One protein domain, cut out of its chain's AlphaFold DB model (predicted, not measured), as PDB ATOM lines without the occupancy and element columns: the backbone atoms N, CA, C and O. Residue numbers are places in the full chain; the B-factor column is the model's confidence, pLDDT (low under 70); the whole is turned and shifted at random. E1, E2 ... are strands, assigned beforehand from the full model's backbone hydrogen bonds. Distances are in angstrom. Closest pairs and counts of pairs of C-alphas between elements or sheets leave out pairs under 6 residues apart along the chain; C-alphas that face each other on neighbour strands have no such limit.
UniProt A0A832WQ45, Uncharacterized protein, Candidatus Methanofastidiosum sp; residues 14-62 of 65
ATOM      1  N   ILE A  14      -9.604 -54.065   3.567       91.31
ATOM      2  CA  ILE A  14      -8.591 -54.987   4.088       91.31
ATOM      3  C   ILE A  14      -7.221 -54.567   3.563       91.31
ATOM      4  O   ILE A  14      -7.117 -54.121   2.424       91.31
ATOM      5  N   SER A  15      -6.181 -54.683   4.381       87.81
ATOM      6  CA  SER A  15      -4.796 -54.500   3.940       87.81
ATOM      7  C   SER A  15      -4.204 -55.833   3.491       87.81
ATOM      8  O   SER A  15      -4.681 -56.903   3.884       87.81
ATOM      9  N   GLU A  16      -3.138 -55.780   2.700       82.94
ATOM     10  CA  GLU A  16      -2.310 -56.964   2.475       82.94
ATOM     11  C   GLU A  16      -1.721 -57.498   3.794       82.94
ATOM     12  O   GLU A  16      -1.453 -56.714   4.713       82.94
ATOM     13  N   PRO A  17      -1.507 -58.826   3.908       78.38
ATOM     14  CA  PRO A  17      -0.721 -59.384   4.995       78.38
ATOM     15  C   PRO A  17       0.697 -58.833   4.882       78.38
ATOM     16  O   PRO A  17       1.414 -59.079   3.915       78.38
ATOM     17  N   ASN A  18       1.084 -58.054   5.876       79.62
ATOM     18  CA  ASN A  18       2.260 -57.213   5.818       79.62
ATOM     19  C   ASN A  18       3.252 -57.606   6.903       79.62
ATOM     20  O   ASN A  18       3.804 -56.750   7.570       79.62
ATOM     21  N   SER A  19       3.466 -58.899   7.120       86.00
ATOM     22  CA  SER A  19       4.412 -59.370   8.128       86.00
ATOM     23  C   SER A  19       5.280 -60.495   7.600       86.00
ATOM     24  O   SER A  19       4.793 -61.363   6.874       86.00
ATOM     25  N   TYR A  20       6.540 -60.517   8.017       87.56
ATOM     26  CA  TYR A  20       7.420 -61.666   7.842       87.56
ATOM     27  C   TYR A  20       8.021 -62.090   9.175       87.56
ATOM     28  O   TYR A  20       8.192 -61.282  10.085       87.56
ATOM     29  N   ASP A  21       8.361 -63.371   9.258       92.88
ATOM     30  CA  ASP A  21       9.092 -63.926  10.385       92.88
ATOM     31  C   ASP A  21      10.594 -63.840  10.109       92.88
ATOM     32  O   ASP A  21      11.094 -64.382   9.117       92.88
ATOM     33  N   ILE A  22      11.327 -63.187  11.006       92.12
ATOM     34  CA  ILE A  22      12.778 -63.310  11.086       92.12
ATOM     35  C   ILE A  22      13.086 -64.635  11.770       92.12
ATOM     36  O   ILE A  22      12.656 -64.902  12.895       92.12
ATOM     37  N   VAL A  23      13.842 -65.484  11.077       95.69
ATOM     38  CA  VAL A  23      14.213 -66.810  11.571       95.69
ATOM     39  C   VAL A  23      15.711 -66.913  11.811       95.69
ATOM     40  O   VAL A  23      16.524 -66.423  11.028       95.69
ATOM     41  N   ILE A  24      16.075 -67.619  12.876       95.69
ATOM     42  CA  ILE A  24      17.452 -68.005  13.184       95.69
ATOM     43  C   ILE A  24      17.589 -69.525  13.113       95.69
ATOM     44  O   ILE A  24      16.643 -70.272  13.382       95.69
ATOM     45  N   VAL A  25      18.777 -69.997  12.738       95.50
ATOM     46  CA  VAL A  25      19.090 -71.429  12.703       95.50
ATOM     47  C   VAL A  25      19.978 -71.764  13.894       95.50
ATOM     48  O   VAL A  25      21.140 -71.367  13.932       95.50
ATOM     49  N   GLU A  26      19.444 -72.527  14.842       94.31
ATOM     50  CA  GLU A  26      20.170 -73.019  16.016       94.31
ATOM     51  C   GLU A  26      20.046 -74.542  16.100       94.31
ATOM     52  O   GLU A  26      18.956 -75.093  15.934       94.31
ATOM     53  N   ASP A  27      21.164 -75.236  16.331       93.38
ATOM     54  CA  ASP A  27      21.226 -76.708  16.405       93.38
ATOM     55  C   ASP A  27      20.602 -77.424  15.188       93.38
ATOM     56  O   ASP A  27      19.953 -78.466  15.306       93.38
ATOM     57  N   GLY A  28      20.758 -76.841  13.992       94.81
ATOM     58  CA  GLY A  28      20.184 -77.376  12.752       94.81
ATOM     59  C   GLY A  28      18.655 -77.273  12.666       94.81
ATOM     60  O   GLY A  28      18.054 -77.891  11.787       94.81
ATOM     61  N   LYS A  29      18.016 -76.509  13.558       95.31
ATOM     62  CA  LYS A  29      16.573 -76.249  13.565       95.31
ATOM     63  C   LYS A  29      16.298 -74.775  13.293       95.31
ATOM     64  O   LYS A  29      16.981 -73.899  13.814       95.31
ATOM     65  N   ILE A  30      15.261 -74.519  12.501       95.69
ATOM     66  CA  ILE A  30      14.742 -73.171  12.257       95.69
ATOM     67  C   ILE A  30      13.905 -72.762  13.474       95.69
ATOM     68  O   ILE A  30      13.005 -73.503  13.878       95.69
ATOM     69  N   LYS A  31      14.194 -71.596  14.049       95.25
ATOM     70  CA  LYS A  31      13.389 -70.952  15.091       95.25
ATOM     71  C   LYS A  31      12.948 -69.579  14.603       95.25
ATOM     72  O   LYS A  31      13.737 -68.875  13.981       95.25
ATOM     73  N   ILE A  32      11.710 -69.208  14.905       93.75
ATOM     74  CA  ILE A  32      11.229 -67.836  14.718       93.75
ATOM     75  C   ILE A  32      11.803 -67.009  15.867       93.75
ATOM     76  O   ILE A  32      11.581 -67.350  17.029       93.75
ATOM     77  N   ASP A  33      12.571 -65.977  15.537       94.94
ATOM     78  CA  ASP A  33      13.140 -65.043  16.509       94.94
ATOM     79  C   ASP A  33      12.113 -63.957  16.853       94.94
ATOM     80  O   ASP A  33      11.725 -63.795  18.009       94.94
ATOM     81  N   HIS A  34      11.591 -63.281  15.831       92.81
ATOM     82  CA  HIS A  34      10.490 -62.327  15.941       92.81
ATOM     83  C   HIS A  34       9.811 -62.129  14.581       92.81
ATOM     84  O   HIS A  34      10.327 -62.559  13.550       92.81
ATOM     85  N   SER A  35       8.653 -61.472  14.580       91.31
ATOM     86  CA  SER A  35       7.945 -61.081  13.359       91.31
ATOM     87  C   SER A  35       8.027 -59.568  13.194       91.31
ATOM     88  O   SER A  35       7.819 -58.826  14.156       91.31
ATOM     89  N   GLU A  36       8.305 -59.106  11.983       89.50
ATOM     90  CA  GLU A  36       8.307 -57.685  11.642       89.50
ATOM     91  C   GLU A  36       7.075 -57.355  10.805       89.50
ATOM     92  O   GLU A  36       6.719 -58.094   9.886       89.50
ATOM     93  N   ILE A  37       6.420 -56.237  11.132       83.75
ATOM     94  CA  ILE A  37       5.329 -55.678  10.331       83.75
ATOM     95  C   ILE A  37       5.957 -54.730   9.303       83.75
ATOM     96  O   ILE A  37       6.573 -53.730   9.660       83.75
ATOM     97  N   ILE A  38       5.792 -55.042   8.026       81.50
ATOM     98  CA  ILE A  38       6.034 -54.157   6.891       81.50
ATOM     99  C   ILE A  38       4.912 -53.123   6.855       81.50
ATOM    100  O   ILE A  38       3.740 -53.477   6.810       81.50
ATOM    101  N   GLU A  39       5.220 -51.838   6.795       70.62
ATOM    102  CA  GLU A  39       4.193 -50.854   6.452       70.62
ATOM    103  C   GLU A  39       3.852 -50.998   4.958       70.62
ATOM    104  O   GLU A  39       4.616 -50.575   4.095       70.62
ATOM    105  N   THR A  40       2.734 -51.665   4.640       69.19
ATOM    106  CA  THR A  40       2.176 -51.682   3.280       69.19
ATOM    107  C   THR A  40       1.126 -50.590   3.159       69.19
ATOM    108  O   THR A  40       0.263 -50.438   4.023       69.19
ATOM    109  N   SER A  41       1.188 -49.839   2.066       74.44
ATOM    110  CA  SER A  41       0.215 -48.793   1.752       74.44
ATOM    111  C   SER A  41      -0.953 -49.310   0.913       74.44
ATOM    112  O   SER A  41      -1.776 -48.501   0.489       74.44
ATOM    113  N   LYS A  42      -1.031 -50.624   0.655       86.69
ATOM    114  CA  LYS A  42      -2.063 -51.221  -0.198       86.69
ATOM    115  C   LYS A  42      -3.264 -51.717   0.594       86.69
ATOM    116  O   LYS A  42      -3.150 -52.495   1.545       86.69
ATOM    117  N   TYR A  43      -4.430 -51.294   0.131       90.69
ATOM    118  CA  TYR A  43      -5.729 -51.615   0.691       90.69
ATOM    119  C   TYR A  43      -6.661 -52.096  -0.411       90.69
ATOM    120  O   TYR A  43      -6.571 -51.687  -1.562       90.69
ATOM    121  N   TYR A  44      -7.611 -52.938  -0.040       92.31
ATOM    122  CA  TYR A  44      -8.561 -53.531  -0.962       92.31
ATOM    123  C   TYR A  44      -9.957 -53.388  -0.388       92.31
ATOM    124  O   TYR A  44     -10.175 -53.603   0.806       92.31
ATOM    125  N   CYS A  45     -10.934 -53.046  -1.225       94.38
ATOM    126  CA  CYS A  45     -12.325 -53.147  -0.806       94.38
ATOM    127  C   CYS A  45     -12.666 -54.616  -0.538       94.38
ATOM    128  O   CYS A  45     -12.496 -55.465  -1.413       94.38
ATOM    129  N   ARG A  46     -13.204 -54.907   0.650       94.31
ATOM    130  CA  ARG A  46     -13.531 -56.277   1.065       94.31
ATOM    131  C   ARG A  46     -14.564 -56.954   0.158       94.31
ATOM    132  O   ARG A  46     -14.531 -58.169   0.008       94.31
ATOM    133  N   GLU A  47     -15.477 -56.179  -0.426       95.56
ATOM    134  CA  GLU A  47     -16.577 -56.724  -1.231       95.56
ATOM    135  C   GLU A  47     -16.252 -56.852  -2.720       95.56
ATOM    136  O   GLU A  47     -16.591 -57.864  -3.325       95.56
ATOM    137  N   CYS A  48     -15.616 -55.844  -3.329       94.69
ATOM    138  CA  CYS A  48     -15.358 -55.852  -4.775       94.69
ATOM    139  C   CYS A  48     -13.889 -56.076  -5.153       94.69
ATOM    140  O   CYS A  48     -13.588 -56.185  -6.338       94.69
ATOM    141  N   GLY A  49     -12.976 -56.113  -4.178       92.25
ATOM    142  CA  GLY A  49     -11.547 -56.336  -4.408       92.25
ATOM    143  C   GLY A  49     -10.807 -55.175  -5.074       92.25
ATOM    144  O   GLY A  49      -9.644 -55.335  -5.424       92.25
ATOM    145  N   LYS A  50     -11.447 -54.012  -5.266       93.44
ATOM    146  CA  LYS A  50     -10.797 -52.836  -5.864       93.44
ATOM    147  C   LYS A  50      -9.622 -52.369  -4.997       93.44
ATOM    148  O   LYS A  50      -9.790 -52.273  -3.781       93.44
ATOM    149  N   GLU A  51      -8.487 -52.078  -5.633       93.44
ATOM    150  CA  GLU A  51      -7.256 -51.616  -4.979       93.44
ATOM    151  C   GLU A  51      -7.314 -50.112  -4.663       93.44
ATOM    152  O   GLU A  51      -7.852 -49.299  -5.426       93.44
ATOM    153  N   TYR A  52      -6.779 -49.768  -3.498       91.25
ATOM    154  CA  TYR A  52      -6.647 -48.427  -2.960       91.25
ATOM    155  C   TYR A  52      -5.263 -48.268  -2.325       91.25
ATOM    156  O   TYR A  52      -4.725 -49.199  -1.726       91.25
ATOM    157  N   GLU A  53      -4.732 -47.057  -2.379       89.81
ATOM    158  CA  GLU A  53      -3.523 -46.646  -1.670       89.81
ATOM    159  C   GLU A  53      -3.872 -45.660  -0.555       89.81
ATOM    160  O   GLU A  53      -4.860 -44.929  -0.643       89.81
ATOM    161  N   GLU A  54      -3.061 -45.618   0.498       87.25
ATOM    162  CA  GLU A  54      -3.151 -44.562   1.506       87.25
ATOM    163  C   GLU A  54      -2.294 -43.354   1.110       87.25
ATOM    164  O   GLU A  54      -1.117 -43.479   0.782       87.25
ATOM    165  N   SER A  55      -2.913 -42.173   1.125       84.50
ATOM    166  CA  SER A  55      -2.267 -40.883   0.914       84.50
ATOM    167  C   SER A  55      -2.846 -39.854   1.886       84.50
ATOM    168  O   SER A  55      -4.028 -39.512   1.801       84.50
ATOM    169  N   ASP A  56      -2.006 -39.295   2.759       84.81
ATOM    170  CA  ASP A  56      -2.378 -38.263   3.746       84.81
ATOM    171  C   ASP A  56      -3.523 -38.713   4.685       84.81
ATOM    172  O   ASP A  56      -4.475 -37.979   4.971       84.81
ATOM    173  N   GLY A  57      -3.477 -39.974   5.123       82.38
ATOM    174  CA  GLY A  57      -4.479 -40.613   5.977       82.38
ATOM    175  C   GLY A  57      -5.797 -40.936   5.267       82.38
ATOM    176  O   GLY A  57      -6.816 -41.147   5.931       82.38
ATOM    177  N   LYS A  58      -5.820 -40.933   3.927       85.69
ATOM    178  CA  LYS A  58      -7.019 -41.182   3.113       85.69
ATOM    179  C   LYS A  58      -6.769 -42.260   2.072       85.69
ATOM    180  O   LYS A  58      -5.728 -42.275   1.430       85.69
ATOM    181  N   LEU A  59      -7.777 -43.100   1.854       87.50
ATOM    182  CA  LEU A  59      -7.768 -44.069   0.763       87.50
ATOM    183  C   LEU A  59      -8.041 -43.366  -0.572       87.50
ATOM    184  O   LEU A  59      -9.052 -42.674  -0.727       87.50
ATOM    185  N   VAL A  60      -7.150 -43.566  -1.535       88.88
ATOM    186  CA  VAL A  60      -7.254 -43.097  -2.920       88.88
ATOM    187  C   VAL A  60      -7.220 -44.296  -3.859       88.88
ATOM    188  O   VAL A  60      -6.613 -45.309  -3.543       88.88
ATOM    189  N   ILE A  61      -7.919 -44.220  -4.993       86.12
ATOM    190  CA  ILE A  61      -7.913 -45.314  -5.976       86.12
ATOM    191  C   ILE A  61      -6.504 -45.419  -6.560       86.12
ATOM    192  O   ILE A  61      -5.992 -44.425  -7.085       86.12
ATOM    193  N   SER A  62      -5.918 -46.612  -6.485       80.50
ATOM    194  CA  SER A  62      -4.623 -46.908  -7.094       80.50
ATOM    195  C   SER A  62      -4.735 -46.731  -8.601       80.50
ATOM    196  O   SER A  62      -5.645 -47.272  -9.236       80.50
TER     197      SER A  62
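AT A GLANCE: This is residues 14 to 62 of the 65 residues of an uncharacterized protein of Candidatus Methanofastidiosum sp (UniProt A0A832WQ45). A small three-stranded sheet, E3 E4 E5, forms a head, and the long, narrow hairpin of E1 and E2 reaches away from it as an arm. Residues 14 to 15 pair with E3 in the head. The printed part has 49 residues with five named strands, E1 to E5 along the chain, and no named helix: all strand, both sheets antiparallel. It is extended, with a radius of gyration of the C-alphas of 16.1 A and spans of 48 by 24 by 11 A.

IN THESE COORDINATES: E3 is residues 42 to 45, E4 51 to 55, and E5 58 to 61, ending at C-alpha 61 (-7.913, -45.314, -5.976). E1, residues 19 to 26, begins at C-alpha 19 (4.412, -59.370, 8.128) and measures 22.3 A; E2, residues 29 to 37, measures 23.7 A.

HOW THE PARTS SIT: E3 E4 E5 is a meander, each strand the antiparallel neighbour of the one before; N 43 and O 52 are 2.8 A apart, N 53 and O 60 2.8 A. In the hairpin of E1 and E2, at 153 degrees, N 22 and O 34 are 2.8 A apart. E2 and E3 are apart.

THE WHOLE: The farthest C-alphas, of Asp 27 and Ile 61, are 48.3 A apart. The printed part has no cut; its four links are tight. Residue 40 alone is under pLDDT 70.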